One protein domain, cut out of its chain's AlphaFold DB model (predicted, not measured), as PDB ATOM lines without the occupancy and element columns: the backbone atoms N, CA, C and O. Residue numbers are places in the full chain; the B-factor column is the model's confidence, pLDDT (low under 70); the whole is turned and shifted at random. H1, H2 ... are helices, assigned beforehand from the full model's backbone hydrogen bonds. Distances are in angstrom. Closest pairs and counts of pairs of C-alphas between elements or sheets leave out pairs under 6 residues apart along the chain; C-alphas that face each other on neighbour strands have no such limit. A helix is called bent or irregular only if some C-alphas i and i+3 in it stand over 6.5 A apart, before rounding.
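What this domain is: This is residues 5 to 207 of the 290 residues of the protein "Acyl_transf_3 domain-containing protein" of Thermosporothrix sp. COM3 (UniProt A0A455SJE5). Long helices stand side by side as a slab: H3, H5, the later part of H7, then H6b, with H2b slanting along H3 at one edge. H6a turns the corner at one end of the slab, while H4 packs on H3 towards the other; residues 6 to 11, which belong to H1, and residues 13 to 19, of which 17 to 19 belong to H2, stick out. The printed part has 203 residues, all helix by class, with eight named helices, H1 to H8 in order, and no named strand. It is only just loose, close to compact, with a radius of gyration of the C-alphas of 20.0 A, and spans 60 by 47 by 32 A.

Where its parts are: Find C-alpha 5 at (2.318, -23.995, -49.408), where H1 begins, residues 5 to 11. H2, residues 17 to 44, was assigned as one helix by its hydrogen bonds but is bent, with C-alphas 30 and 33 6.9 A apart; its arms are H2a, residues 17 to 30, and H2b, residues 33 to 44. H3 runs from residue 50 to 80, 45.7 A; H4 holds residues 87 to 97. Look for H5 at residues 104 to 120, beginning at C-alpha 104 at (-12.882, -10.090, -31.945). H6, residues 126 to 159, also one helix by its hydrogen bonds, is bent, with C-alphas 135 and 138 7.1 A apart; its arms are H6a, residues 126 to 135, and H6b, residues 138 to 159, 31.6 A. H7, residues 163 to 196, is irregular, with C-alphas 164 and 167 8.0 A apart, and has a kink of 103 degrees near residue 175. H8, residues 199 to 205, ends at C-alpha 205 at (-35.102, -1.646, -44.202).

How they stand to each other: Start at H3, the hub, which touches H2b, H4, H5 and H7. H3, H5 and H7 form a bundle, helices side by side: Ile 65 and Glu 105 are the closest C-alphas of H3 and H5, 4.0 A, at a shallow tilt of 14 degrees, opposite ways. H7 touches H5 with residues 180 to 195 alone, closest at C-alphas 106 and 184, 5.7 A. H6b and H7 are a hairpin, closest at C-alphas 144 and 186, 4.8 A. Every O i to N i+4 pair is within hydrogen-bond range in H1, H2b, H4, H5, H6a, H6b and H8, against 8 of 10 in H2a, 25 of 27 in H3 and 18 of 30 in H7.

The domain as a whole: The C-alphas of Thr 6 and Glu 124 are the two farthest apart, 60.8 A. The printed part has no cut and no long link. Look for pLDDT under 70 at residues 5 to 25, 47, 78 to 85, 96 to 101 and 198.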
ATOM      1  N   GLY A   5       2.881 -25.021 -48.527       39.34
ATOM      2  CA  GLY A   5       2.318 -23.995 -49.408       39.34
ATOM      3  C   GLY A   5       1.508 -24.556 -50.583       39.34
ATOM      4  O   GLY A   5       0.465 -23.996 -50.908       39.34
ATOM      5  N   THR A   6       1.903 -25.696 -51.170       39.62
ATOM      6  CA  THR A   6       1.136 -26.321 -52.261       39.62
ATOM      7  C   THR A   6      -0.104 -27.041 -51.752       39.62
ATOM      8  O   THR A   6      -1.094 -27.066 -52.467       39.62
ATOM      9  N   ILE A   7      -0.116 -27.555 -50.516       45.69
ATOM     10  CA  ILE A   7      -1.324 -28.158 -49.921       45.69
ATOM     11  C   ILE A   7      -2.367 -27.082 -49.629       45.69
ATOM     12  O   ILE A   7      -3.524 -27.246 -50.002       45.69
ATOM     13  N   VAL A   8      -1.982 -25.959 -49.015       48.12
ATOM     14  CA  VAL A   8      -2.933 -24.866 -48.761       48.12
ATOM     15  C   VAL A   8      -3.483 -24.340 -50.083       48.12
ATOM     16  O   VAL A   8      -4.693 -24.245 -50.218       48.12
ATOM     17  N   GLN A   9      -2.642 -24.111 -51.093       46.16
ATOM     18  CA  GLN A   9      -3.079 -23.626 -52.405       46.16
ATOM     19  C   GLN A   9      -3.906 -24.663 -53.196       46.16
ATOM     20  O   GLN A   9      -4.824 -24.278 -53.911       46.16
ATOM     21  N   ALA A  10      -3.640 -25.964 -53.020       46.44
ATOM     22  CA  ALA A  10      -4.410 -27.064 -53.610       46.44
ATOM     23  C   ALA A  10      -5.687 -27.424 -52.835       46.44
ATOM     24  O   ALA A  10      -6.499 -28.188 -53.342       46.44
ATOM     25  N   THR A  11      -5.882 -26.906 -51.618       47.97
ATOM     26  CA  THR A  11      -7.099 -27.142 -50.815       47.97
ATOM     27  C   THR A  11      -7.940 -25.870 -50.651       47.97
ATOM     28  O   THR A  11      -9.127 -25.934 -50.324       47.97
ATOM     29  N   PHE A  12      -7.354 -24.698 -50.907       41.97
ATOM     30  CA  PHE A  12      -8.032 -23.407 -50.942       41.97
ATOM     31  C   PHE A  12      -9.112 -23.452 -52.031       41.97
ATOM     32  O   PHE A  12      -8.812 -23.699 -53.193       41.97
ATOM     33  N   GLN A  13     -10.376 -23.264 -51.634       49.47
ATOM     34  CA  GLN A  13     -11.600 -23.449 -52.440       49.47
ATOM     35  C   GLN A  13     -12.060 -24.898 -52.707       49.47
ATOM     36  O   GLN A  13     -13.149 -25.079 -53.247       49.47
ATOM     37  N   HIS A  14     -11.313 -25.929 -52.291       50.09
ATOM     38  CA  HIS A  14     -11.789 -27.324 -52.359       50.09
ATOM     39  C   HIS A  14     -12.672 -27.709 -51.164       50.09
ATOM     40  O   HIS A  14     -13.550 -28.561 -51.288       50.09
ATOM     41  N   ILE A  15     -12.478 -27.054 -50.018       51.00
ATOM     42  CA  ILE A  15     -13.400 -27.116 -48.881       51.00
ATOM     43  C   ILE A  15     -14.432 -26.000 -49.064       51.00
ATOM     44  O   ILE A  15     -14.066 -24.847 -49.294       51.00
ATOM     45  N   ASN A  16     -15.722 -26.342 -48.980       53.19
ATOM     46  CA  ASN A  16     -16.808 -25.367 -49.092       53.19
ATOM     47  C   ASN A  16     -16.575 -24.226 -48.082       53.19
ATOM     48  O   ASN A  16     -16.323 -24.493 -46.906       53.19
ATOM     49  N   VAL A  17     -16.665 -22.970 -48.527       55.22
ATOM     50  CA  VAL A  17     -16.421 -21.759 -47.713       55.22
ATOM     51  C   VAL A  17     -17.134 -21.776 -46.337       55.22
ATOM     52  O   VAL A  17     -16.511 -21.371 -45.357       55.22
ATOM     53  N   PRO A  18     -18.359 -22.322 -46.182       53.47
ATOM     54  CA  PRO A  18     -19.021 -22.467 -44.879       53.47
ATOM     55  C   PRO A  18     -18.339 -23.444 -43.903       53.47
ATOM     56  O   PRO A  18     -18.464 -23.303 -42.691       53.47
ATOM     57  N   PHE A  19     -17.608 -24.456 -44.379       53.00
ATOM     58  CA  PHE A  19     -16.836 -25.331 -43.480       53.00
ATOM     59  C   PHE A  19     -15.578 -24.633 -42.962       53.00
ATOM     60  O   PHE A  19     -15.082 -24.948 -41.883       53.00
ATOM     61  N   TRP A  20     -15.075 -23.659 -43.718       53.53
ATOM     62  CA  TRP A  20     -13.943 -22.843 -43.313       53.53
ATOM     63  C   TRP A  20     -14.317 -21.873 -42.181       53.53
ATOM     64  O   TRP A  20     -13.544 -21.709 -41.234       53.53
ATOM     65  N   THR A  21     -15.535 -21.315 -42.202       59.81
ATOM     66  CA  THR A  21     -16.061 -20.521 -41.078       59.81
ATOM     67  C   THR A  21     -16.298 -21.373 -39.832       59.81
ATOM     68  O   THR A  21     -16.015 -20.899 -38.739       59.81
ATOM     69  N   LEU A  22     -16.681 -22.651 -39.966       62.88
ATOM     70  CA  LEU A  22     -16.879 -23.563 -38.826       62.88
ATOM     71  C   LEU A  22     -15.619 -23.719 -37.953       62.88
ATOM     72  O   LEU A  22     -15.703 -23.753 -36.726       62.88
ATOM     73  N   ALA A  23     -14.435 -23.803 -38.567       63.22
ATOM     74  CA  ALA A  23     -13.177 -23.918 -37.825       63.22
ATOM     75  C   ALA A  23     -12.835 -22.622 -37.065       63.22
ATOM     76  O   ALA A  23     -12.333 -22.672 -35.939       63.22
ATOM     77  N   ILE A  24     -13.135 -21.464 -37.662       63.19
ATOM     78  CA  ILE A  24     -12.992 -20.153 -37.016       63.19
ATOM     79  C   ILE A  24     -13.999 -20.024 -35.864       63.19
ATOM     80  O   ILE A  24     -13.620 -19.626 -34.762       63.19
ATOM     81  N   GLU A  25     -15.248 -20.431 -36.089       68.06
ATOM     82  CA  GLU A  25     -16.319 -20.446 -35.092       68.06
ATOM     83  C   GLU A  25     -15.969 -21.346 -33.904       68.06
ATOM     84  O   GLU A  25     -16.073 -20.911 -32.759       68.06
ATOM     85  N   GLY A  26     -15.479 -22.566 -34.139       72.31
ATOM     86  CA  GLY A  26     -15.101 -23.489 -33.064       72.31
ATOM     87  C   GLY A  26     -14.027 -22.916 -32.133       72.31
ATOM     88  O   GLY A  26     -14.145 -23.006 -30.911       72.31
ATOM     89  N   GLN A  27     -13.005 -22.264 -32.693       73.12
ATOM     90  CA  GLN A  27     -11.944 -21.620 -31.909       73.12
ATOM     91  C   GLN A  27     -12.453 -20.383 -31.161       73.12
ATOM     92  O   GLN A  27     -12.081 -20.158 -30.009       73.12
ATOM     93  N   PHE A  28     -13.331 -19.602 -31.791       74.31
ATOM     94  CA  PHE A  28     -13.980 -18.462 -31.159       74.31
ATOM     95  C   PHE A  28     -14.821 -18.893 -29.945       74.31
ATOM     96  O   PHE A  28     -14.646 -18.354 -28.851       74.31
ATOM     97  N   TYR A  29     -15.668 -19.916 -30.095       79.94
ATOM     98  CA  TYR A  29     -16.500 -20.433 -29.004       79.94
ATOM     99  C   TYR A  29     -15.694 -21.095 -27.886       79.94
ATOM    100  O   TYR A  29     -16.136 -21.081 -26.740       79.94
ATOM    101  N   LEU A  30     -14.506 -21.625 -28.181       82.69
ATOM    102  CA  LEU A  30     -13.603 -22.152 -27.158       82.69
ATOM    103  C   LEU A  30     -13.016 -21.039 -26.275       82.69
ATOM    104  O   LEU A  30     -12.840 -21.235 -25.075       82.69
ATOM    105  N   LEU A  31     -12.733 -19.867 -26.851       81.06
ATOM    106  CA  LEU A  31     -12.164 -18.725 -26.126       81.06
ATOM    107  C   LEU A  31     -13.225 -17.861 -25.429       81.06
ATOM    108  O   LEU A  31     -12.932 -17.206 -24.426       81.06
ATOM    109  N   LEU A  32     -14.467 -17.893 -25.917       84.19
ATOM    110  CA  LEU A  32     -15.577 -17.090 -25.406       84.19
ATOM    111  C   LEU A  32     -15.808 -17.215 -23.880       84.19
ATOM    112  O   LEU A  32     -15.977 -16.173 -23.245       84.19
ATOM    113  N   PRO A  33     -15.763 -18.405 -23.240       86.88
ATOM    114  CA  PRO A  33     -15.935 -18.531 -21.789       86.88
ATOM    115  C   PRO A  33     -14.862 -17.787 -20.988       86.88
ATOM    116  O   PRO A  33     -15.156 -17.218 -19.936       86.88
ATOM    117  N   PHE A  34     -13.623 -17.757 -21.484       87.31
ATOM    118  CA  PHE A  34     -12.516 -17.062 -20.827       87.31
ATOM    119  C   PHE A  34     -12.662 -15.547 -20.954       87.31
ATOM    120  O   PHE A  34     -12.494 -14.832 -19.965       87.31
ATOM    121  N   ILE A  35     -13.053 -15.067 -22.141       84.94
ATOM    122  CA  ILE A  35     -13.371 -13.653 -22.375       84.94
ATOM    123  C   ILE A  35     -14.526 -13.228 -21.459       84.94
ATOM    124  O   ILE A  35     -14.401 -12.250 -20.724       84.94
ATOM    125  N   ALA A  36     -15.609 -14.008 -21.421       86.69
ATOM    126  CA  ALA A  36     -16.766 -13.744 -20.569       86.69
ATOM    127  C   ALA A  36     -16.398 -13.727 -19.077       86.69
ATOM    128  O   ALA A  36     -16.845 -12.847 -18.342       86.69
ATOM    129  N   ARG A  37     -15.536 -14.647 -18.621       88.25
ATOM    130  CA  ARG A  37     -15.028 -14.655 -17.241       88.25
ATOM    131  C   ARG A  37     -14.191 -13.411 -16.936       88.25
ATOM    132  O   ARG A  37     -14.380 -12.813 -15.880       88.25
ATOM    133  N   GLY A  38     -13.308 -12.997 -17.844       85.44
ATOM    134  CA  GLY A  38     -12.518 -11.768 -17.700       85.44
ATOM    135  C   GLY A  38     -13.397 -10.518 -17.614       85.44
ATOM    136  O   GLY A  38     -13.223  -9.695 -16.715       85.44
ATOM    137  N   MET A  39     -14.408 -10.422 -18.484       86.06
ATOM    138  CA  MET A  39     -15.413  -9.357 -18.433       86.06
ATOM    139  C   MET A  39     -16.186  -9.378 -17.114       86.06
ATOM    140  O   MET A  39     -16.356  -8.333 -16.494       86.06
ATOM    141  N   HIS A  40     -16.619 -10.555 -16.655       86.00
ATOM    142  CA  HIS A  40     -17.318 -10.694 -15.382       86.00
ATOM    143  C   HIS A  40     -16.464 -10.190 -14.218       86.00
ATOM    144  O   HIS A  40     -16.969  -9.440 -13.392       86.00
ATOM    145  N   VAL A  41     -15.173 -10.538 -14.163       85.88
ATOM    146  CA  VAL A  41     -14.263 -10.033 -13.124       85.88
ATOM    147  C   VAL A  41     -14.180  -8.505 -13.184       85.88
ATOM    148  O   VAL A  41     -14.466  -7.853 -12.183       85.88
ATOM    149  N   LEU A  42     -13.912  -7.917 -14.352       82.00
ATOM    150  CA  LEU A  42     -13.842  -6.457 -14.534       82.00
ATOM    151  C   LEU A  42     -15.140  -5.734 -14.131       82.00
ATOM    152  O   LEU A  42     -15.103  -4.703 -13.460       82.00
ATOM    153  N   ILE A  43     -16.293  -6.287 -14.504       84.19
ATOM    154  CA  ILE A  43     -17.612  -5.722 -14.187       84.19
ATOM    155  C   ILE A  43     -17.973  -5.953 -12.711       84.19
ATOM    156  O   ILE A  43     -18.642  -5.126 -12.098       84.19
ATOM    157  N   SER A  44     -17.521  -7.053 -12.104       81.81
ATOM    158  CA  SER A  44     -17.748  -7.336 -10.681       81.81
ATOM    159  C   SER A  44     -16.977  -6.388  -9.761       81.81
ATOM    160  O   SER A  44     -17.431  -6.115  -8.654       81.81
ATOM    161  N   LEU A  45     -15.867  -5.817 -10.246       79.06
ATOM    162  CA  LEU A  45     -15.136  -4.755  -9.554       79.06
ATOM    163  C   LEU A  45     -15.896  -3.419  -9.561       79.06
ATOM    164  O   LEU A  45     -15.581  -2.519  -8.783       79.06
ATOM    165  N   THR A  46     -16.906  -3.264 -10.424       74.19
ATOM    166  CA  THR A  46     -17.765  -2.077 -10.441       74.19
ATOM    167  C   THR A  46     -18.965  -2.288  -9.506       74.19
ATOM    168  O   THR A  46     -19.656  -3.300  -9.586       74.19
ATOM    169  N   CYS A  47     -19.202  -1.335  -8.588       67.12
ATOM    170  CA  CYS A  47     -20.252  -1.400  -7.553       67.12
ATOM    171  C   CYS A  47     -21.654  -1.746  -8.108       67.12
ATOM    172  O   CYS A  47     -21.908  -1.577  -9.298       67.12
ATOM    173  N   CYS A  48     -22.606  -2.087  -7.225       71.62
ATOM    174  CA  CYS A  48     -24.001  -2.468  -7.538       71.62
ATOM    175  C   CYS A  48     -24.844  -1.454  -8.347       71.62
ATOM    176  O   CYS A  48     -26.015  -1.707  -8.609       71.62
ATOM    177  N   ILE A  49     -24.280  -0.316  -8.752       81.00
ATOM    178  CA  ILE A  49     -24.959   0.717  -9.533       81.00
ATOM    179  C   ILE A  49     -24.988   0.294 -11.008       81.00
ATOM    180  O   ILE A  49     -23.934   0.096 -11.622       81.00
ATOM    181  N   VAL A  50     -26.188   0.222 -11.592       83.38
ATOM    182  CA  VAL A  50     -26.430  -0.189 -12.990       83.38
ATOM    183  C   VAL A  50     -25.574   0.622 -13.966       83.38
ATOM    184  O   VAL A  50     -24.821   0.045 -14.752       83.38
ATOM    185  N   ARG A  51     -25.568   1.954 -13.840       85.19
ATOM    186  CA  ARG A  51     -24.697   2.841 -14.626       85.19
ATOM    187  C   ARG A  51     -23.204   2.499 -14.553       85.19
ATOM    188  O   ARG A  51     -22.513   2.583 -15.566       85.19
ATOM    189  N   ARG A  52     -22.676   2.124 -13.382       86.19
ATOM    190  CA  ARG A  52     -21.250   1.765 -13.240       86.19
ATOM    191  C   ARG A  52     -20.944   0.442 -13.933       86.19
ATOM    192  O   ARG A  52     -19.938   0.358 -14.629       86.19
ATOM    193  N   ARG A  53     -21.834  -0.545 -13.818       86.56
ATOM    194  CA  ARG A  53     -21.721  -1.818 -14.548       86.56
ATOM    195  C   ARG A  53     -21.778  -1.628 -16.062       86.56
ATOM    196  O   ARG A  53     -20.987  -2.237 -16.772       86.56
ATOM    197  N   PHE A  54     -22.653  -0.747 -16.547       88.69
ATOM    198  CA  PHE A  54     -22.720  -0.381 -17.964       88.69
ATOM    199  C   PHE A  54     -21.399   0.223 -18.462       88.69
ATOM    200  O   PHE A  54     -20.862  -0.223 -19.472       88.69
ATOM    201  N   ILE A  55     -20.821   1.171 -17.716       89.00
ATOM    202  CA  ILE A  55     -19.512   1.759 -18.045       89.00
ATOM    203  C   ILE A  55     -18.406   0.693 -18.015       89.00
ATOM    204  O   ILE A  55     -17.605   0.627 -18.944       89.00
ATOM    205  N   GLY A  56     -18.381  -0.173 -16.996       88.56
ATOM    206  CA  GLY A  56     -17.424  -1.281 -16.907       88.56
ATOM    207  C   GLY A  56     -17.516  -2.236 -18.102       88.56
ATOM    208  O   GLY A  56     -16.495  -2.624 -18.664       88.56
ATOM    209  N   ALA A  57     -18.733  -2.551 -18.552       90.56
ATOM    210  CA  ALA A  57     -18.966  -3.378 -19.731       90.56
ATOM    211  C   ALA A  57     -18.525  -2.688 -21.036       90.56
ATOM    212  O   ALA A  57     -17.930  -3.345 -21.891       90.56
ATOM    213  N   ILE A  58     -18.736  -1.371 -21.175       92.56
ATOM    214  CA  ILE A  58     -18.203  -0.590 -22.304       92.56
ATOM    215  C   ILE A  58     -16.675  -0.651 -22.319       92.56
ATOM    216  O   ILE A  58     -16.093  -0.954 -23.357       92.56
ATOM    217  N   ILE A  59     -16.025  -0.402 -21.178       91.94
ATOM    218  CA  ILE A  59     -14.560  -0.443 -21.059       91.94
ATOM    219  C   ILE A  59     -14.034  -1.829 -21.438       91.94
ATOM    220  O   ILE A  59     -13.069  -1.929 -22.191       91.94
ATOM    221  N   ALA A  60     -14.691  -2.896 -20.979       91.44
ATOM    222  CA  ALA A  60     -14.312  -4.256 -21.335       91.44
ATOM    223  C   ALA A  60     -14.441  -4.517 -22.847       91.44
ATOM    224  O   ALA A  60     -13.523  -5.073 -23.447       91.44
ATOM    225  N   CYS A  61     -15.523  -4.060 -23.489       93.44
ATOM    226  CA  CYS A  61     -15.678  -4.179 -24.942       93.44
ATOM    227  C   CYS A  61     -14.623  -3.366 -25.706       93.44
ATOM    228  O   CYS A  61     -14.060  -3.868 -26.674       93.44
ATOM    229  N   ILE A  62     -14.307  -2.146 -25.258       94.44
ATOM    230  CA  ILE A  62     -13.223  -1.333 -25.833       94.44
ATOM    231  C   ILE A  62     -11.880  -2.054 -25.677       94.44
ATOM    232  O   ILE A  62     -11.103  -2.099 -26.626       94.44
ATOM    233  N   GLY A  63     -11.623  -2.671 -24.521       92.38
ATOM    234  CA  GLY A  63     -10.437  -3.495 -24.298       92.38
ATOM    235  C   GLY A  63     -10.329  -4.642 -25.305       92.38
ATOM    236  O   GLY A  63      -9.269  -4.836 -25.894       92.38
ATOM    237  N   ILE A  64     -11.434  -5.348 -25.573       92.00
ATOM    238  CA  ILE A  64     -11.479  -6.417 -26.587       92.00
ATOM    239  C   ILE A  64     -11.220  -5.858 -27.992       92.00
ATOM    240  O   ILE A  64     -10.464  -6.468 -28.742       92.00
ATOM    241  N   ILE A  65     -11.780  -4.692 -28.337       94.06
ATOM    242  CA  ILE A  65     -11.527  -4.024 -29.626       94.06
ATOM    243  C   ILE A  65     -10.042  -3.694 -29.786       94.06
ATOM    244  O   ILE A  65      -9.448  -4.012 -30.814       94.06
ATOM    245  N   VAL A  66      -9.428  -3.086 -28.769       93.81
ATOM    246  CA  VAL A  66      -8.005  -2.722 -28.797       93.81
ATOM    247  C   VAL A  66      -7.135  -3.969 -28.935       93.81
ATOM    248  O   VAL A  66      -6.258  -4.005 -29.794       93.81
ATOM    249  N   VAL A  67      -7.400  -5.012 -28.144       90.75
ATOM    250  CA  VAL A  67      -6.661  -6.280 -28.226       90.75
ATOM    251  C   VAL A  67      -6.837  -6.935 -29.599       90.75
ATOM    252  O   VAL A  67      -5.848  -7.352 -30.194       90.75
ATOM    253  N   GLY A  68      -8.057  -6.978 -30.138       89.88
ATOM    254  CA  GLY A  68      -8.343  -7.531 -31.464       89.88
ATOM    255  C   GLY A  68      -7.602  -6.802 -32.590       89.88
ATOM    256  O   GLY A  68      -6.934  -7.434 -33.413       89.88
ATOM    257  N   LEU A  69      -7.598  -5.465 -32.561       91.06
ATOM    258  CA  LEU A  69      -6.852  -4.640 -33.517       91.06
ATOM    259  C   LEU A  69      -5.335  -4.832 -33.403       91.06
ATOM    260  O   LEU A  69      -4.662  -4.933 -34.428       91.06
ATOM    261  N   LEU A  70      -4.794  -4.924 -32.183       89.88
ATOM    262  CA  LEU A  70      -3.372  -5.210 -31.965       89.88
ATOM    263  C   LEU A  70      -2.992  -6.593 -32.498       89.88
ATOM    264  O   LEU A  70      -1.957  -6.728 -33.147       89.88
ATOM    265  N   ILE A  71      -3.844  -7.602 -32.289       85.75
ATOM    266  CA  ILE A  71      -3.654  -8.944 -32.849       85.75
ATOM    267  C   ILE A  71      -3.664  -8.878 -34.380       85.75
ATOM    268  O   ILE A  71      -2.764  -9.420 -35.008       85.75
ATOM    269  N   ARG A  72      -4.607  -8.177 -35.021       85.44
ATOM    270  CA  ARG A  72      -4.589  -8.048 -36.491       85.44
ATOM    271  C   ARG A  72      -3.365  -7.308 -37.010       85.44
ATOM    272  O   ARG A  72      -2.767  -7.727 -38.002       85.44
ATOM    273  N   PHE A  73      -2.985  -6.223 -36.345       86.56
ATOM    274  CA  PHE A  73      -1.805  -5.452 -36.708       86.56
ATOM    275  C   PHE A  73      -0.532  -6.301 -36.604       86.56
ATOM    276  O   PHE A  73       0.261  -6.328 -37.543       86.56
ATOM    277  N   ALA A  74      -0.369  -7.051 -35.511       83.69
ATOM    278  CA  ALA A  74       0.733  -7.991 -35.337       83.69
ATOM    279  C   ALA A  74       0.679  -9.118 -36.380       83.69
ATOM    280  O   ALA A  74       1.685  -9.426 -37.014       83.69
ATOM    281  N   GLY A  75      -0.504  -9.684 -36.629       77.38
ATOM    282  CA  GLY A  75      -0.723 -10.747 -37.610       77.38
ATOM    283  C   GLY A  75      -0.312 -10.352 -39.026       77.38
ATOM    284  O   GLY A  75       0.249 -11.174 -39.747       77.38
ATOM    285  N   LYS A  76      -0.502  -9.081 -39.405       76.25
ATOM    286  CA  LYS A  76       0.015  -8.541 -40.671       76.25
ATOM    287  C   LYS A  76       1.541  -8.659 -40.762       76.25
ATOM    288  O   LYS A  76       2.036  -9.048 -41.813       76.25
ATOM    289  N   GLN A  77       2.267  -8.334 -39.692       74.00
ATOM    290  CA  GLN A  77       3.736  -8.407 -39.663       74.00
ATOM    291  C   GLN A  77       4.204  -9.869 -39.752       74.00
ATOM    292  O   GLN A  77       5.020 -10.210 -40.601       74.00
ATOM    293  N   PHE A  78       3.588 -10.762 -38.971       69.19
ATOM    294  CA  PHE A  78       3.910 -12.197 -38.971       69.19
ATOM    295  C   PHE A  78       3.555 -12.926 -40.277       69.19
ATOM    296  O   PHE A  78       4.110 -13.983 -40.567       69.19
ATOM    297  N   MET A  79       2.606 -12.409 -41.063       62.78
ATOM    298  CA  MET A  79       2.278 -12.946 -42.390       62.78
ATOM    299  C   MET A  79       3.320 -12.581 -43.457       62.78
ATOM    300  O   MET A  79       3.378 -13.263 -44.478       62.78
ATOM    301  N   GLN A  80       4.107 -11.522 -43.240       62.41
ATOM    302  CA  GLN A  80       5.150 -11.072 -44.166       62.41
ATOM    303  C   GLN A  80       6.498 -11.770 -43.938       62.41
ATOM    304  O   GLN A  80       7.326 -11.779 -44.845       62.41
ATOM    305  N   GLU A  81       6.706 -12.385 -42.772       62.53
ATOM    306  CA  GLU A  81       7.890 -13.197 -42.483       62.53
ATOM    307  C   GLU A  81       7.772 -14.603 -43.104       62.53
ATOM    308  O   GLU A  81       6.713 -15.243 -43.060       62.53
ATOM    309  N   GLU A  82       8.869 -15.084 -43.705       55.72
ATOM    310  CA  GLU A  82       8.961 -16.413 -44.321       55.72
ATOM    311  C   GLU A  82       8.563 -17.533 -43.348       55.72
ATOM    312  O   GLU A  82       8.723 -17.429 -42.132       55.72
ATOM    313  N   VAL A  83       8.022 -18.622 -43.910       60.19
ATOM    314  CA  VAL A  83       7.494 -19.790 -43.191       60.19
ATOM    315  C   VAL A  83       8.484 -20.259 -42.125       60.19
ATOM    316  O   VAL A  83       9.480 -20.919 -42.411       60.19
ATOM    317  N   THR A  84       8.179 -19.949 -40.868       59.34
ATOM    318  CA  THR A  84       8.950 -20.438 -39.732       59.34
ATOM    319  C   THR A  84       8.801 -21.955 -39.629       59.34
ATOM    320  O   THR A  84       7.703 -22.516 -39.691       59.34
ATOM    321  N   THR A  85       9.928 -22.646 -39.471       60.34
ATOM    322  CA  THR A  85       9.997 -24.111 -39.345       60.34
ATOM    323  C   THR A  85       9.499 -24.621 -37.988       60.34
ATOM    324  O   THR A  85       9.344 -25.827 -37.803       60.34
ATOM    325  N   SER A  86       9.212 -23.730 -37.030       76.94
ATOM    326  CA  SER A  86       8.755 -24.111 -35.695       76.94
ATOM    327  C   SER A  86       7.249 -24.395 -35.660       76.94
ATOM    328  O   SER A  86       6.400 -23.529 -35.872       76.94
ATOM    329  N   ILE A  87       6.903 -25.635 -35.313       75.31
ATOM    330  CA  ILE A  87       5.512 -26.100 -35.176       75.31
ATOM    331  C   ILE A  87       4.741 -25.245 -34.156       75.31
ATOM    332  O   ILE A  87       3.583 -24.903 -34.378       75.31
ATOM    333  N   GLY A  88       5.392 -24.838 -33.059       75.88
ATOM    334  CA  GLY A  88       4.771 -24.003 -32.026       75.88
ATOM    335  C   GLY A  88       4.280 -22.653 -32.556       75.88
ATOM    336  O   GLY A  88       3.155 -22.252 -32.259       75.88
ATOM    337  N   LEU A  89       5.071 -21.980 -33.399       72.88
ATOM    338  CA  LEU A  89       4.670 -20.691 -33.967       72.88
ATOM    339  C   LEU A  89       3.562 -20.858 -35.013       72.88
ATOM    340  O   LEU A  89       2.673 -20.014 -35.096       72.88
ATOM    341  N   GLN A  90       3.547 -21.974 -35.748       72.62
ATOM    342  CA  GLN A  90       2.454 -22.306 -36.666       72.62
ATOM    343  C   GLN A  90       1.126 -22.529 -35.926       72.62
ATOM    344  O   GLN A  90       0.089 -22.035 -36.368       72.62
ATOM    345  N   VAL A  91       1.149 -23.205 -34.771       74.88
ATOM    346  CA  VAL A  91      -0.043 -23.402 -33.927       74.88
ATOM    347  C   VAL A  91      -0.540 -22.075 -33.353       74.88
ATOM    348  O   VAL A  91      -1.729 -21.774 -33.451       74.88
ATOM    349  N   ILE A  92       0.358 -21.243 -32.815       74.88
ATOM    350  CA  ILE A  92       0.007 -19.900 -32.321       74.88
ATOM    351  C   ILE A  92      -0.587 -19.060 -33.458       74.88
ATOM    352  O   ILE A  92      -1.628 -18.425 -33.278       74.88
ATOM    353  N   ARG A  93       0.008 -19.116 -34.655       72.19
ATOM    354  CA  ARG A  93      -0.494 -18.408 -35.835       72.19
ATOM    355  C   ARG A  93      -1.891 -18.867 -36.231       72.19
ATOM    356  O   ARG A  93      -2.755 -18.029 -36.484       72.19
ATOM    357  N   ALA A  94      -2.151 -20.170 -36.222       71.62
ATOM    358  CA  ALA A  94      -3.471 -20.718 -36.513       71.62
ATOM    359  C   ALA A  94      -4.529 -20.307 -35.468       71.62
ATOM    360  O   ALA A  94      -5.653 -19.942 -35.835       71.62
ATOM    361  N   LEU A  95      -4.169 -20.326 -34.179       71.06
ATOM    362  CA  LEU A  95      -5.076 -20.030 -33.066       71.06
ATOM    363  C   LEU A  95      -5.398 -18.540 -32.915       71.06
ATOM    364  O   LEU A  95      -6.545 -18.211 -32.633       71.06
ATOM    365  N   PHE A  96      -4.431 -17.642 -33.113       67.94
ATOM    366  CA  PHE A  96      -4.625 -16.206 -32.869       67.94
ATOM    367  C   PHE A  96      -4.848 -15.387 -34.141       67.94
ATOM    368  O   PHE A  96      -5.646 -14.453 -34.121       67.94
ATOM    369  N   PHE A  97      -4.204 -15.741 -35.257       68.12
ATOM    370  CA  PHE A  97      -4.278 -14.948 -36.490       68.12
ATOM    371  C   PHE A  97      -5.169 -15.596 -37.556       68.12
ATOM    372  O   PHE A  97      -5.904 -14.892 -38.238       68.12
ATOM    373  N   GLY A  98      -5.176 -16.925 -37.696       67.25
ATOM    374  CA  GLY A  98      -5.880 -17.565 -38.815       67.25
ATOM    375  C   GLY A  98      -5.384 -17.030 -40.169       67.25
ATOM    376  O   GLY A  98      -4.189 -16.791 -40.329       67.25
ATOM    377  N   VAL A  99      -6.292 -16.841 -41.136       59.78
ATOM    378  CA  VAL A  99      -5.958 -16.255 -42.454       59.78
ATOM    379  C   VAL A  99      -6.216 -14.746 -42.512       59.78
ATOM    380  O   VAL A  99      -5.425 -14.038 -43.120       59.78
ATOM    381  N   GLU A 100      -7.252 -14.236 -41.835       61.97
ATOM    382  CA  GLU A 100      -7.601 -12.797 -41.841       61.97
ATOM    383  C   GLU A 100      -7.838 -12.197 -40.436       61.97
ATOM    384  O   GLU A 100      -8.230 -11.038 -40.305       61.97
ATOM    385  N   GLY A 101      -7.589 -12.959 -39.368       69.06
ATOM    386  CA  GLY A 101      -7.922 -12.609 -37.983       69.06
ATOM    387  C   GLY A 101      -9.071 -13.446 -37.407       69.06
ATOM    388  O   GLY A 101      -9.608 -14.345 -38.058       69.06
ATOM    389  N   LYS A 102      -9.446 -13.155 -36.154       74.44
ATOM    390  CA  LYS A 102     -10.573 -13.795 -35.437       74.44
ATOM    391  C   LYS A 102     -11.791 -12.888 -35.241       74.44
ATOM    392  O   LYS A 102     -12.749 -13.319 -34.606       74.44
ATOM    393  N   PHE A 103     -11.763 -11.668 -35.783       83.69
ATOM    394  CA  PHE A 103     -12.896 -10.733 -35.771       83.69
ATOM    395  C   PHE A 103     -13.402 -10.404 -34.344       83.69
ATOM    396  O   PHE A 103     -14.597 -10.213 -34.122       83.69
ATOM    397  N   TRP A 104     -12.506 -10.353 -33.346       85.62
ATOM    398  CA  TRP A 104     -12.882 -10.090 -31.945       85.62
ATOM    399  C   TRP A 104     -13.374  -8.661 -31.742       85.62
ATOM    400  O   TRP A 104     -14.353  -8.432 -31.035       85.62
ATOM    401  N   GLU A 105     -12.717  -7.706 -32.392       90.44
ATOM    402  CA  GLU A 105     -13.130  -6.309 -32.442       90.44
ATOM    403  C   GLU A 105     -14.508  -6.136 -33.095       90.44
ATOM    404  O   GLU A 105     -15.333  -5.374 -32.591       90.44
ATOM    405  N   ASP A 106     -14.804  -6.909 -34.141       90.81
ATOM    406  CA  ASP A 106     -16.098  -6.882 -34.825       90.81
ATOM    407  C   ASP A 106     -17.208  -7.465 -33.937       90.81
ATOM    408  O   ASP A 106     -18.290  -6.889 -33.802       90.81
ATOM    409  N   PHE A 107     -16.912  -8.568 -33.245       90.06
ATOM    410  CA  PHE A 107     -17.815  -9.152 -32.257       90.06
ATOM    411  C   PHE A 107     -18.086  -8.195 -31.084       90.06
ATOM    412  O   PHE A 107     -19.231  -8.034 -30.655       90.06
ATOM    413  N   ALA A 108     -17.052  -7.512 -30.586       93.31
ATOM    414  CA  ALA A 108     -17.178  -6.548 -29.497       93.31
ATOM    415  C   ALA A 108     -18.003  -5.313 -29.875       93.31
ATOM    416  O   ALA A 108     -18.750  -4.806 -29.036       93.31
ATOM    417  N   LEU A 109     -17.950  -4.864 -31.132       95.81
ATOM    418  CA  LEU A 109     -18.862  -3.835 -31.634       95.81
ATOM    419  C   LEU A 109     -20.326  -4.300 -31.579       95.81
ATOM    420  O   LEU A 109     -21.186  -3.554 -31.109       95.81
ATOM    421  N   GLY A 110     -20.606  -5.551 -31.956       94.50
ATOM    422  CA  GLY A 110     -21.933  -6.156 -31.796       94.50
ATOM    423  C   GLY A 110     -22.396  -6.191 -30.333       94.50
ATOM    424  O   GLY A 110     -23.515  -5.771 -30.028       94.50
ATOM    425  N   MET A 111     -21.512  -6.599 -29.415       93.56
ATOM    426  CA  MET A 111     -21.787  -6.573 -27.973       93.56
ATOM    427  C   MET A 111     -22.093  -5.161 -27.464       93.56
ATOM    428  O   MET A 111     -23.030  -4.994 -26.687       93.56
ATOM    429  N   LEU A 112     -21.360  -4.138 -27.920       95.44
ATOM    430  CA  LEU A 112     -21.624  -2.740 -27.564       95.44
ATOM    431  C   LEU A 112     -23.014  -2.290 -28.020       95.44
ATOM    432  O   LEU A 112     -23.733  -1.661 -27.245       95.44
ATOM    433  N   VAL A 113     -23.423  -2.634 -29.246       95.75
ATOM    434  CA  VAL A 113     -24.772  -2.324 -29.743       95.75
ATOM    435  C   VAL A 113     -25.835  -3.008 -28.880       95.75
ATOM    436  O   VAL A 113     -26.793  -2.355 -28.460       95.75
ATOM    437  N   SER A 114     -25.655  -4.293 -28.559       94.38
ATOM    438  CA  SER A 114     -26.565  -5.031 -27.673       94.38
ATOM    439  C   SER A 114     -26.616  -4.447 -26.259       94.38
ATOM    440  O   SER A 114     -27.695  -4.341 -25.683       94.38
ATOM    441  N   LEU A 115     -25.477  -4.021 -25.711       92.94
ATOM    442  CA  LEU A 115     -25.385  -3.398 -24.392       92.94
ATOM    443  C   LEU A 115     -26.113  -2.048 -24.365       92.94
ATOM    444  O   LEU A 115     -26.880  -1.785 -23.442       92.94
ATOM    445  N   CYS A 116     -25.926  -1.214 -25.393       93.31
ATOM    446  CA  CYS A 116     -26.670   0.035 -25.562       93.31
ATOM    447  C   CYS A 116     -28.181  -0.219 -25.647       93.31
ATOM    448  O   CYS A 116     -28.958   0.500 -25.020       93.31
ATOM    449  N   PHE A 117     -28.602  -1.252 -26.385       93.50
ATOM    450  CA  PHE A 117     -30.004  -1.661 -26.479       93.50
ATOM    451  C   PHE A 117     -30.584  -2.104 -25.136       93.50
ATOM    452  O   PHE A 117     -31.616  -1.581 -24.724       93.50
ATOM    453  N   ALA A 118     -29.896  -2.994 -24.421       91.81
ATOM    454  CA  ALA A 118     -30.321  -3.454 -23.105       91.81
ATOM    455  C   ALA A 118     -30.388  -2.302 -22.088       91.81
ATOM    456  O   ALA A 118     -31.374  -2.172 -21.366       91.81
ATOM    457  N   TYR A 119     -29.383  -1.418 -22.074       91.50
ATOM    458  CA  TYR A 119     -29.351  -0.284 -21.151       91.50
ATOM    459  C   TYR A 119     -30.466   0.730 -21.426       91.50
ATOM    460  O   TYR A 119     -31.088   1.245 -20.500       91.50
ATOM    461  N   ALA A 120     -30.775   0.984 -22.700       90.94
ATOM    462  CA  ALA A 120     -31.861   1.877 -23.082       90.94
ATOM    463  C   ALA A 120     -33.254   1.365 -22.668       90.94
ATOM    464  O   ALA A 120     -34.172   2.172 -22.541       90.94
ATOM    465  N   GLN A 121     -33.413   0.055 -22.448       89.00
ATOM    466  CA  GLN A 121     -34.660  -0.545 -21.964       89.00
ATOM    467  C   GLN A 121     -34.809  -0.514 -20.432       89.00
ATOM    468  O   GLN A 121     -35.861  -0.907 -19.927       89.00
ATOM    469  N   HIS A 122     -33.809  -0.043 -19.675       88.31
ATOM    470  CA  HIS A 122     -33.944   0.054 -18.220       88.31
ATOM    471  C   HIS A 122     -34.978   1.125 -17.808       88.31
ATOM    472  O   HIS A 122     -34.844   2.274 -18.241       88.31
ATOM    473  N   PRO A 123     -35.953   0.796 -16.929       79.88
ATOM    474  CA  PRO A 123     -37.085   1.676 -16.606       79.88
ATOM    475  C   PRO A 123     -36.706   3.048 -16.030       79.88
ATOM    476  O   PRO A 123     -37.350   4.040 -16.354       79.88
ATOM    477  N   GLU A 124     -35.667   3.118 -15.191       79.56
ATOM    478  CA  GLU A 124     -35.323   4.337 -14.437       79.56
ATOM    479  C   GLU A 124     -34.186   5.152 -15.080       79.56
ATOM    480  O   GLU A 124     -34.241   6.382 -15.134       79.56
ATOM    481  N   GLU A 125     -33.150   4.486 -15.607       80.38
ATOM    482  CA  GLU A 125     -31.941   5.144 -16.136       80.38
ATOM    483  C   GLU A 125     -31.878   5.186 -17.678       80.38
ATOM    484  O   GLU A 125     -31.126   5.984 -18.251       80.38
ATOM    485  N   GLY A 126     -32.670   4.354 -18.366       84.38
ATOM    486  CA  GLY A 126     -32.578   4.133 -19.813       84.38
ATOM    487  C   GLY A 126     -33.224   5.228 -20.661       84.38
ATOM    488  O   GLY A 126     -32.749   5.523 -21.758       84.38
ATOM    489  N   GLU A 127     -34.256   5.906 -20.155       88.56
ATOM    490  CA  GLU A 127     -35.054   6.844 -20.955       88.56
ATOM    491  C   GLU A 127     -34.258   8.091 -21.394       88.56
ATOM    492  O   GLU A 127     -34.386   8.569 -22.526       88.56
ATOM    493  N   ARG A 128     -33.384   8.621 -20.523       89.19
ATOM    494  CA  ARG A 128     -32.485   9.739 -20.872       89.19
ATOM    495  C   ARG A 128     -31.491   9.331 -21.958       89.19
ATOM    496  O   ARG A 128     -31.251  10.093 -22.894       89.19
ATOM    497  N   PHE A 129     -30.944   8.123 -21.846       90.38
ATOM    498  CA  PHE A 129     -29.999   7.564 -22.808       90.38
ATOM    499  C   PHE A 129     -30.664   7.300 -24.165       90.38
ATOM    500  O   PHE A 129     -30.155   7.748 -25.194       90.38
ATOM    501  N   TYR A 130     -31.854   6.692 -24.161       91.31
ATOM    502  CA  TYR A 130     -32.677   6.475 -25.350       91.31
ATOM    503  C   TYR A 130     -32.977   7.791 -26.077       91.31
ATOM    504  O   TYR A 130     -32.774   7.900 -27.287       91.31
ATOM    505  N   ARG A 131     -33.408   8.833 -25.346       90.38
ATOM    506  CA  ARG A 131     -33.670  10.161 -25.926       90.38
ATOM    507  C   ARG A 131     -32.416  10.792 -26.535       90.38
ATOM    508  O   ARG A 131     -32.508  11.390 -27.607       90.38
ATOM    509  N   GLY A 132     -31.258  10.640 -25.888       91.62
ATOM    510  CA  GLY A 132     -29.968  11.095 -26.415       91.62
ATOM    511  C   GLY A 132     -29.600  10.415 -27.736       91.62
ATOM    512  O   GLY A 132     -29.335  11.097 -28.725       91.62
ATOM    513  N   LEU A 133     -29.672   9.081 -27.780       90.81
ATOM    514  CA  LEU A 133     -29.434   8.278 -28.987       90.81
ATOM    515  C   LEU A 133     -30.402   8.625 -30.117       90.81
ATOM    516  O   LEU A 133     -29.980   8.819 -31.256       90.81
ATOM    517  N   ARG A 134     -31.692   8.773 -29.803       91.56
ATOM    518  CA  ARG A 134     -32.711   9.162 -30.782       91.56
ATOM    519  C   ARG A 134     -32.416  10.530 -31.396       91.56
ATOM    520  O   ARG A 134     -32.504  10.676 -32.614       91.56
ATOM    521  N   ARG A 135     -32.008  11.513 -30.581       92.12
ATOM    522  CA  ARG A 135     -31.598  12.852 -31.046       92.12
ATOM    523  C   ARG A 135     -30.308  12.818 -31.875       92.12
ATOM    524  O   ARG A 135     -30.205  13.572 -32.836       92.12
ATOM    525  N   ALA A 136     -29.352  11.952 -31.535       91.88
ATOM    526  CA  ALA A 136     -28.113  11.774 -32.295       91.88
ATOM    527  C   ALA A 136     -28.305  10.952 -33.584       91.88
ATOM    528  O   ALA A 136     -27.498  11.057 -34.505       91.88
ATOM    529  N   SER A 137     -29.379  10.163 -33.686       92.12
ATOM    530  CA  SER A 137     -29.622   9.250 -34.806       92.12
ATOM    531  C   SER A 137     -29.553   9.849 -36.224       92.12
ATOM    532  O   SER A 137     -28.959   9.182 -37.070       92.12
ATOM    533  N   PRO A 138     -30.061  11.065 -36.545       90.94
ATOM    534  CA  PRO A 138     -29.869  11.648 -37.877       90.94
ATOM    535  C   PRO A 138     -28.390  11.841 -38.203       90.94
ATOM    536  O   PRO A 138     -27.939  11.441 -39.273       90.94
ATOM    537  N   PHE A 139     -27.617  12.385 -37.264       93.00
ATOM    538  CA  PHE A 139     -26.180  12.563 -37.435       93.00
ATOM    539  C   PHE A 139     -25.465  11.215 -37.588       93.00
ATOM    540  O   PHE A 139     -24.722  11.019 -38.547       93.00
ATOM    541  N   LEU A 140     -25.762  10.249 -36.710       93.12
ATOM    542  CA  LEU A 140     -25.195   8.897 -36.784       93.12
ATOM    543  C   LEU A 140     -25.538   8.189 -38.102       93.12
ATOM    544  O   LEU A 140     -24.718   7.428 -38.602       93.12
ATOM    545  N   SER A 141     -26.709   8.457 -38.689       92.06
ATOM    546  CA  SER A 141     -27.111   7.882 -39.979       92.06
ATOM    547  C   SER A 141     -26.250   8.389 -41.134       92.06
ATOM    548  O   SER A 141     -25.769   7.589 -41.934       92.06
ATOM    549  N   VAL A 142     -25.978   9.697 -41.173       93.62
ATOM    550  CA  VAL A 142     -25.077  10.299 -42.162       93.62
ATOM    551  C   VAL A 142     -23.664   9.761 -41.974       93.62
ATOM    552  O   VAL A 142     -23.054   9.316 -42.942       93.62
ATOM    553  N   VAL A 143     -23.170   9.724 -40.732       95.50
ATOM    554  CA  VAL A 143     -21.849   9.162 -40.420       95.50
ATOM    555  C   VAL A 143     -21.755   7.703 -40.869       95.50
ATOM    556  O   VAL A 143     -20.790   7.349 -41.536       95.50
ATOM    557  N   ALA A 144     -22.758   6.869 -40.577       94.56
ATOM    558  CA  ALA A 144     -22.771   5.463 -40.974       94.56
ATOM    559  C   ALA A 144     -22.728   5.294 -42.500       94.56
ATOM    560  O   ALA A 144     -21.909   4.530 -43.009       94.56
ATOM    561  N   VAL A 145     -23.563   6.030 -43.241       94.00
ATOM    562  CA  VAL A 145     -23.610   5.956 -44.712       94.00
ATOM    563  C   VAL A 145     -22.306   6.453 -45.333       94.00
ATOM    564  O   VAL A 145     -21.767   5.790 -46.218       94.00
ATOM    565  N   VAL A 146     -21.767   7.580 -44.859       96.62
ATOM    566  CA  VAL A 146     -20.486   8.123 -45.336       96.62
ATOM    567  C   VAL A 146     -19.351   7.142 -45.055       96.62
ATOM    568  O   VAL A 146     -18.559   6.857 -45.952       96.62
ATOM    569  N   LEU A 147     -19.301   6.573 -43.849       96.94
ATOM    570  CA  LEU A 147     -18.268   5.621 -43.451       96.94
ATOM    571  C   LEU A 147     -18.327   4.333 -44.281       96.94
ATOM    572  O   LEU A 147     -17.298   3.878 -44.778       96.94
ATOM    573  N   LEU A 148     -19.522   3.769 -44.485       96.75
ATOM    574  CA  LEU A 148     -19.715   2.573 -45.309       96.75
ATOM    575  C   LEU A 148     -19.394   2.839 -46.784       96.75
ATOM    576  O   LEU A 148     -18.760   2.007 -47.429       96.75
ATOM    577  N   THR A 149     -19.764   4.011 -47.306       96.62
ATOM    578  CA  THR A 149     -19.432   4.415 -48.681       96.62
ATOM    579  C   THR A 149     -17.924   4.569 -48.852       96.62
ATOM    580  O   THR A 149     -17.351   4.052 -49.808       96.62
ATOM    581  N   PHE A 150     -17.256   5.217 -47.896       96.44
ATOM    582  CA  PHE A 150     -15.801   5.328 -47.873       96.44
ATOM    583  C   PHE A 150     -15.126   3.950 -47.843       96.44
ATOM    584  O   PHE A 150     -14.215   3.700 -48.629       96.44
ATOM    585  N   CYS A 151     -15.608   3.030 -47.001       96.56
ATOM    586  CA  CYS A 151     -15.088   1.663 -46.951       96.56
ATOM    587  C   CYS A 151     -15.318   0.902 -48.259       96.56
ATOM    588  O   CYS A 151     -14.433   0.172 -48.695       96.56
ATOM    589  N   ALA A 152     -16.471   1.083 -48.907       95.69
ATOM    590  CA  ALA A 152     -16.756   0.471 -50.199       95.69
ATOM    591  C   ALA A 152     -15.781   0.966 -51.280       95.69
ATOM    592  O   ALA A 152     -15.233   0.155 -52.025       95.69
ATOM    593  N   LEU A 153     -15.501   2.274 -51.321       95.69
ATOM    594  CA  LEU A 153     -14.516   2.864 -52.233       95.69
ATOM    595  C   LEU A 153     -13.092   2.388 -51.928       95.69
ATOM    596  O   LEU A 153     -12.349   2.047 -52.849       95.69
ATOM    597  N   TRP A 154     -12.719   2.309 -50.650       95.25
ATOM    598  CA  TRP A 154     -11.416   1.792 -50.237       95.25
ATOM    599  C   TRP A 154     -11.262   0.314 -50.623       95.25
ATOM    600  O   TRP A 154     -10.276  -0.048 -51.263       95.25
ATOM    601  N   ASN A 155     -12.258  -0.530 -50.345       93.88
ATOM    602  CA  ASN A 155     -12.251  -1.938 -50.745       93.88
ATOM    603  C   ASN A 155     -12.173  -2.108 -52.269       93.88
ATOM    604  O   ASN A 155     -11.405  -2.928 -52.777       93.88
ATOM    605  N   PHE A 156     -12.942  -1.301 -53.007       93.50
ATOM    606  CA  PHE A 156     -12.904  -1.285 -54.464       93.50
ATOM    607  C   PHE A 156     -11.509  -0.924 -54.970       93.50
ATOM    608  O   PHE A 156     -10.985  -1.601 -55.848       93.50
ATOM    609  N   ARG A 157     -10.865   0.079 -54.364       93.31
ATOM    610  CA  ARG A 157      -9.506   0.482 -54.719       93.31
ATOM    611  C   ARG A 157      -8.450  -0.584 -54.408       93.31
ATOM    612  O   ARG A 157      -7.503  -0.731 -55.175       93.31
ATOM    613  N   VAL A 158      -8.583  -1.289 -53.284       91.06
ATOM    614  CA  VAL A 158      -7.692  -2.408 -52.920       91.06
ATOM    615  C   VAL A 158      -7.826  -3.543 -53.935       91.06
ATOM    616  O   VAL A 158      -6.827  -4.139 -54.320       91.06
ATOM    617  N   SER A 159      -9.049  -3.800 -54.400       91.31
ATOM    618  CA  SER A 159      -9.350  -4.868 -55.357       91.31
ATOM    619  C   SER A 159      -8.980  -4.503 -56.800       91.31
ATOM    620  O   SER A 159      -8.570  -5.369 -57.569       91.31
ATOM    621  N   TYR A 160      -9.123  -3.229 -57.174       89.75
ATOM    622  CA  TYR A 160      -8.944  -2.741 -58.539       89.75
ATOM    623  C   TYR A 160      -8.099  -1.457 -58.556       89.75
ATOM    624  O   TYR A 160      -8.542  -0.411 -58.064       89.75
ATOM    625  N   PRO A 161      -6.894  -1.478 -59.157       88.88
ATOM    626  CA  PRO A 161      -6.049  -0.294 -59.270       88.88
ATOM    627  C   PRO A 161      -6.603   0.664 -60.337       88.88
ATOM    628  O   PRO A 161      -6.201   0.635 -61.496       88.88
ATOM    629  N   VAL A 162      -7.545   1.521 -59.941       90.38
ATOM    630  CA  VAL A 162      -8.157   2.543 -60.806       90.38
ATOM    631  C   VAL A 162      -7.546   3.928 -60.568       90.38
ATOM    632  O   VAL A 162      -7.339   4.339 -59.424       90.38
ATOM    633  N   ALA A 163      -7.290   4.675 -61.649       91.50
ATOM    634  CA  ALA A 163      -6.657   6.000 -61.592       91.50
ATOM    635  C   ALA A 163      -7.498   7.039 -60.825       91.50
ATOM    636  O   ALA A 163      -6.964   7.857 -60.080       91.50
ATOM    637  N   THR A 164      -8.827   6.965 -60.932       92.56
ATOM    638  CA  THR A 164      -9.761   7.888 -60.260       92.56
ATOM    639  C   THR A 164      -9.672   7.848 -58.736       92.56
ATOM    640  O   THR A 164     -10.016   8.829 -58.084       92.56
ATOM    641  N   LEU A 165      -9.191   6.744 -58.157       92.50
ATOM    642  CA  LEU A 165      -9.035   6.572 -56.712       92.50
ATOM    643  C   LEU A 165      -7.564   6.589 -56.282       92.50
ATOM    644  O   LEU A 165      -7.235   6.068 -55.216       92.50
ATOM    645  N   GLN A 166      -6.660   7.167 -57.081       91.50
ATOM    646  CA  GLN A 166      -5.222   7.193 -56.783       91.50
ATOM    647  C   GLN A 166      -4.903   7.865 -55.437       91.50
ATOM    648  O   GLN A 166      -4.021   7.395 -54.721       91.50
ATOM    649  N   TYR A 167      -5.679   8.866 -55.018       92.31
ATOM    650  CA  TYR A 167      -5.538   9.513 -53.706       92.31
ATOM    651  C   TYR A 167      -5.702   8.548 -52.513       92.31
ATOM    652  O   TYR A 167      -5.209   8.831 -51.428       92.31
ATOM    653  N   MET A 168      -6.333   7.382 -52.705       92.75
ATOM    654  CA  MET A 168      -6.455   6.332 -51.685       92.75
ATOM    655  C   MET A 168      -5.252   5.367 -51.638       92.75
ATOM    656  O   MET A 168      -5.259   4.463 -50.806       92.75
ATOM    657  N   VAL A 169      -4.210   5.527 -52.483       92.38
ATOM    658  CA  VAL A 169      -2.985   4.680 -52.436       92.38
ATOM    659  C   VAL A 169      -2.427   4.597 -51.007       92.38
ATOM    660  O   VAL A 169      -2.179   3.478 -50.558       92.38
ATOM    661  N   PRO A 170      -2.258   5.715 -50.265       95.31
ATOM    662  CA  PRO A 170      -1.640   5.669 -48.939       95.31
ATOM    663  C   PRO A 170      -2.440   4.847 -47.922       95.31
ATOM    664  O   PRO A 170      -1.891   4.427 -46.910       95.31
ATOM    665  N   LEU A 171      -3.728   4.596 -48.189       92.94
ATOM    666  CA  LEU A 171      -4.605   3.817 -47.320       92.94
ATOM    667  C   LEU A 171      -4.492   2.306 -47.568       92.94
ATOM    668  O   LEU A 171      -4.729   1.518 -46.658       92.94
ATOM    669  N   VAL A 172      -4.095   1.868 -48.768       91.19
ATOM    670  CA  VAL A 172      -4.021   0.441 -49.147       91.19
ATOM    671  C   VAL A 172      -3.238  -0.422 -48.136       91.19
ATOM    672  O   VAL A 172      -3.755  -1.476 -47.762       91.19
ATOM    673  N   PRO A 173      -2.074   0.001 -47.598       91.06
ATOM    674  CA  PRO A 173      -1.330  -0.793 -46.616       91.06
ATOM    675  C   PRO A 173      -2.080  -1.064 -45.304       91.06
ATOM    676  O   PRO A 173      -1.707  -1.985 -44.572       91.06
ATOM    677  N   PHE A 174      -3.098  -0.268 -44.971       91.06
ATOM    678  CA  PHE A 174      -3.891  -0.432 -43.751       91.06
ATOM    679  C   PHE A 174      -5.094  -1.363 -43.944       91.06
ATOM    680  O   PHE A 174      -5.629  -1.876 -42.962       91.06
ATOM    681  N   ALA A 175      -5.493  -1.635 -45.191       90.06
ATOM    682  CA  ALA A 175      -6.692  -2.413 -45.487       90.06
ATOM    683  C   ALA A 175      -6.726  -3.801 -44.815       90.06
ATOM    684  O   ALA A 175      -7.761  -4.120 -44.233       90.06
ATOM    685  N   PRO A 176      -5.628  -4.590 -44.786       85.56
ATOM    686  CA  PRO A 176      -5.667  -5.952 -44.244       85.56
ATOM    687  C   PRO A 176      -6.044  -6.061 -42.761       85.56
ATOM    688  O   PRO A 176      -6.481  -7.119 -42.322       85.56
ATOM    689  N   TRP A 177      -5.853  -4.999 -41.972       86.75
ATOM    690  CA  TRP A 177      -6.093  -5.037 -40.525       86.75
ATOM    691  C   TRP A 177      -7.138  -4.028 -40.041       86.75
ATOM    692  O   TRP A 177      -7.712  -4.231 -38.976       86.75
ATOM    693  N   LEU A 178      -7.388  -2.957 -40.803       91.44
ATOM    694  CA  LEU A 178      -8.245  -1.853 -40.374       91.44
ATOM    695  C   LEU A 178      -9.585  -1.791 -41.122       91.44
ATOM    696  O   LEU A 178     -10.589  -1.388 -40.539       91.44
ATOM    697  N   LEU A 179      -9.631  -2.191 -42.397       92.50
ATOM    698  CA  LEU A 179     -10.820  -1.997 -43.236       92.50
ATOM    699  C   LEU A 179     -12.038  -2.765 -42.708       92.50
ATOM    700  O   LEU A 179     -13.121  -2.191 -42.622       92.50
ATOM    701  N   SER A 180     -11.866  -4.030 -42.310       90.06
ATOM    702  CA  SER A 180     -12.959  -4.846 -41.762       90.06
ATOM    703  C   SER A 180     -13.551  -4.232 -40.494       90.06
ATOM    704  O   SER A 180     -14.768  -4.142 -40.378       90.06
ATOM    705  N   PHE A 181     -12.701  -3.724 -39.596       93.38
ATOM    706  CA  PHE A 181     -13.136  -3.067 -38.367       93.38
ATOM    707  C   PHE A 181     -13.959  -1.809 -38.659       93.38
ATOM    708  O   PHE A 181     -15.019  -1.608 -38.068       93.38
ATOM    709  N   ILE A 182     -13.512  -0.966 -39.598       95.81
ATOM    710  CA  ILE A 182     -14.255   0.247 -39.966       95.81
ATOM    711  C   ILE A 182     -15.592  -0.116 -40.632       95.81
ATOM    712  O   ILE A 182     -16.607   0.531 -40.360       95.81
ATOM    713  N   VAL A 183     -15.633  -1.176 -41.447       95.62
ATOM    714  CA  VAL A 183     -16.884  -1.702 -42.015       95.62
ATOM    715  C   VAL A 183     -17.832  -2.152 -40.902       95.62
ATOM    716  O   VAL A 183     -18.991  -1.732 -40.886       95.62
ATOM    717  N   SER A 184     -17.353  -2.941 -39.940       95.25
ATOM    718  CA  SER A 184     -18.139  -3.389 -38.784       95.25
ATOM    719  C   SER A 184     -18.622  -2.227 -37.923       95.25
ATOM    720  O   SER A 184     -19.762  -2.239 -37.454       95.25
ATOM    721  N   LEU A 185     -17.803  -1.188 -37.753       96.69
ATOM    722  CA  LEU A 185     -18.190   0.040 -37.063       96.69
ATOM    723  C   LEU A 185     -19.318   0.752 -37.816       96.69
ATOM    724  O   LEU A 185     -20.318   1.123 -37.205       96.69
ATOM    725  N   GLY A 186     -19.206   0.882 -39.142       96.56
ATOM    726  CA  GLY A 186     -20.253   1.447 -39.994       96.56
ATOM    727  C   GLY A 186     -21.578   0.693 -39.880       96.56
ATOM    728  O   GLY A 186     -22.622   1.313 -39.671       96.56
ATOM    729  N   TRP A 187     -21.543  -0.642 -39.926       95.62
ATOM    730  CA  TRP A 187     -22.728  -1.479 -39.717       95.62
ATOM    731  C   TRP A 187     -23.287  -1.369 -38.296       95.62
ATOM    732  O   TRP A 187     -24.501  -1.315 -38.122       95.62
ATOM    733  N   SER A 188     -22.432  -1.270 -37.278       96.00
ATOM    734  CA  SER A 188     -22.855  -1.109 -35.880       96.00
ATOM    735  C   SER A 188     -23.555   0.229 -35.643       96.00
ATOM    736  O   SER A 188     -24.596   0.282 -34.987       96.00
ATOM    737  N   LEU A 189     -23.041   1.308 -36.240       94.88
ATOM    738  CA  LEU A 189     -23.701   2.614 -36.244       94.88
ATOM    739  C   LEU A 189     -25.047   2.557 -36.971       94.88
ATOM    740  O   LEU A 189     -26.038   3.087 -36.470       94.88
ATOM    741  N   LEU A 190     -25.104   1.874 -38.118       93.81
ATOM    742  CA  LEU A 190     -26.344   1.682 -38.862       93.81
ATOM    743  C   LEU A 190     -27.386   0.905 -38.040       93.81
ATOM    744  O   LEU A 190     -28.548   1.305 -37.996       93.81
ATOM    745  N   LEU A 191     -26.977  -0.150 -37.329       93.81
ATOM    746  CA  LEU A 191     -27.849  -0.901 -36.423       93.81
ATOM    747  C   LEU A 191     -28.370  -0.028 -35.276       93.81
ATOM    748  O   LEU A 191     -29.566  -0.054 -34.998       93.81
ATOM    749  N   LEU A 192     -27.522   0.795 -34.649       93.19
ATOM    750  CA  LEU A 192     -27.970   1.749 -33.625       93.19
ATOM    751  C   LEU A 192     -29.014   2.726 -34.179       93.19
ATOM    752  O   LEU A 192     -30.026   2.987 -33.530       93.19
ATOM    753  N   VAL A 193     -28.816   3.233 -35.397       92.50
ATOM    754  CA  VAL A 193     -29.795   4.105 -36.063       92.50
ATOM    755  C   VAL A 193     -31.109   3.370 -36.328       92.50
ATOM    756  O   VAL A 193     -32.171   3.955 -36.133       92.50
ATOM    757  N   LEU A 194     -31.075   2.100 -36.729       91.62
ATOM    758  CA  LEU A 194     -32.290   1.310 -36.955       91.62
ATOM    759  C   LEU A 194     -33.048   1.005 -35.651       91.62
ATOM    760  O   LEU A 194     -34.278   0.978 -35.661       91.62
ATOM    761  N   LEU A 195     -32.336   0.814 -34.536       91.44
ATOM    762  CA  LEU A 195     -32.927   0.522 -33.225       91.44
ATOM    763  C   LEU A 195     -33.510   1.762 -32.531       91.44
ATOM    764  O   LEU A 195     -34.544   1.665 -31.873       91.44
ATOM    765  N   PHE A 196     -32.858   2.921 -32.669       89.19
ATOM    766  CA  PHE A 196     -33.168   4.127 -31.885       89.19
ATOM    767  C   PHE A 196     -33.628   5.329 -32.713       89.19
ATOM    768  O   PHE A 196     -34.037   6.347 -32.148       89.19
ATOM    769  N   GLY A 197     -33.499   5.259 -34.036       76.88
ATOM    770  CA  GLY A 197     -33.493   6.423 -34.908       76.88
ATOM    771  C   GLY A 197     -34.695   6.601 -35.827       76.88
ATOM    772  O   GLY A 197     -35.817   6.179 -35.549       76.88
ATOM    773  N   ASN A 198     -34.444   7.343 -36.908       69.50
ATOM    774  CA  ASN A 198     -35.459   8.005 -37.725       69.50
ATOM    775  C   ASN A 198     -36.209   7.075 -38.695       69.50
ATOM    776  O   ASN A 198     -35.653   6.136 -39.265       69.50
ATOM    777  N   ALA A 199     -37.470   7.432 -38.960       73.06
ATOM    778  CA  ALA A 199     -38.394   6.685 -39.813       73.06
ATOM    779  C   ALA A 199     -37.911   6.390 -41.255       73.06
ATOM    780  O   ALA A 199     -38.192   5.288 -41.714       73.06
ATOM    781  N   PRO A 200     -37.185   7.268 -41.983       82.56
ATOM    782  CA  PRO A 200     -36.894   7.028 -43.403       82.56
ATOM    783  C   PRO A 200     -35.981   5.824 -43.656       82.56
ATOM    784  O   PRO A 200     -36.291   4.971 -44.485       82.56
ATOM    785  N   LEU A 201     -34.873   5.725 -42.913       81.44
ATOM    786  CA  LEU A 201     -33.928   4.617 -43.057       81.44
ATOM    787  C   LEU A 201     -34.588   3.308 -42.621       81.44
ATOM    788  O   LEU A 201     -34.536   2.304 -43.324       81.44
ATOM    789  N   ARG A 202     -35.305   3.352 -41.496       84.38
ATOM    790  CA  ARG A 202     -36.086   2.223 -40.998       84.38
ATOM    791  C   ARG A 202     -37.133   1.756 -42.013       84.38
ATOM    792  O   ARG A 202     -37.241   0.561 -42.244       84.38
ATOM    793  N   MET A 203     -37.833   2.674 -42.676       85.94
ATOM    794  CA  MET A 203     -38.833   2.360 -43.702       85.94
ATOM    795  C   MET A 203     -38.220   1.627 -44.901       85.94
ATOM    796  O   MET A 203     -38.816   0.671 -45.396       85.94
ATOM    797  N   ALA A 204     -37.018   2.021 -45.336       87.19
ATOM    798  CA  ALA A 204     -36.295   1.313 -46.391       87.19
ATOM    799  C   ALA A 204     -35.937  -0.127 -45.972       87.19
ATOM    800  O   ALA A 204     -36.168  -1.064 -46.735       87.19
ATOM    801  N   PHE A 205     -35.450  -0.321 -44.739       86.69
ATOM    802  CA  PHE A 205     -35.102  -1.646 -44.202       86.69
ATOM    803  C   PHE A 205     -36.323  -2.515 -43.838       86.69
ATOM    804  O   PHE A 205     -36.253  -3.743 -43.884       86.69
ATOM    805  N   GLU A 206     -37.472  -1.907 -43.536       89.25
ATOM    806  CA  GLU A 206     -38.745  -2.595 -43.278       89.25
ATOM    807  C   GLU A 206     -39.541  -2.904 -44.559       89.25
ATOM    808  O   GLU A 206     -40.612  -3.536 -44.504       89.25
ATOM    809  N   TRP A 207     -39.019  -2.518 -45.728       93.62
ATOM    810  CA  TRP A 207     -39.652  -2.799 -47.007       93.62
ATOM    811  C   TRP A 207     -39.832  -4.311 -47.199       93.62
ATOM    812  O   TRP A 207     -38.923  -5.113 -46.975       93.62
TER     813      TRP A 207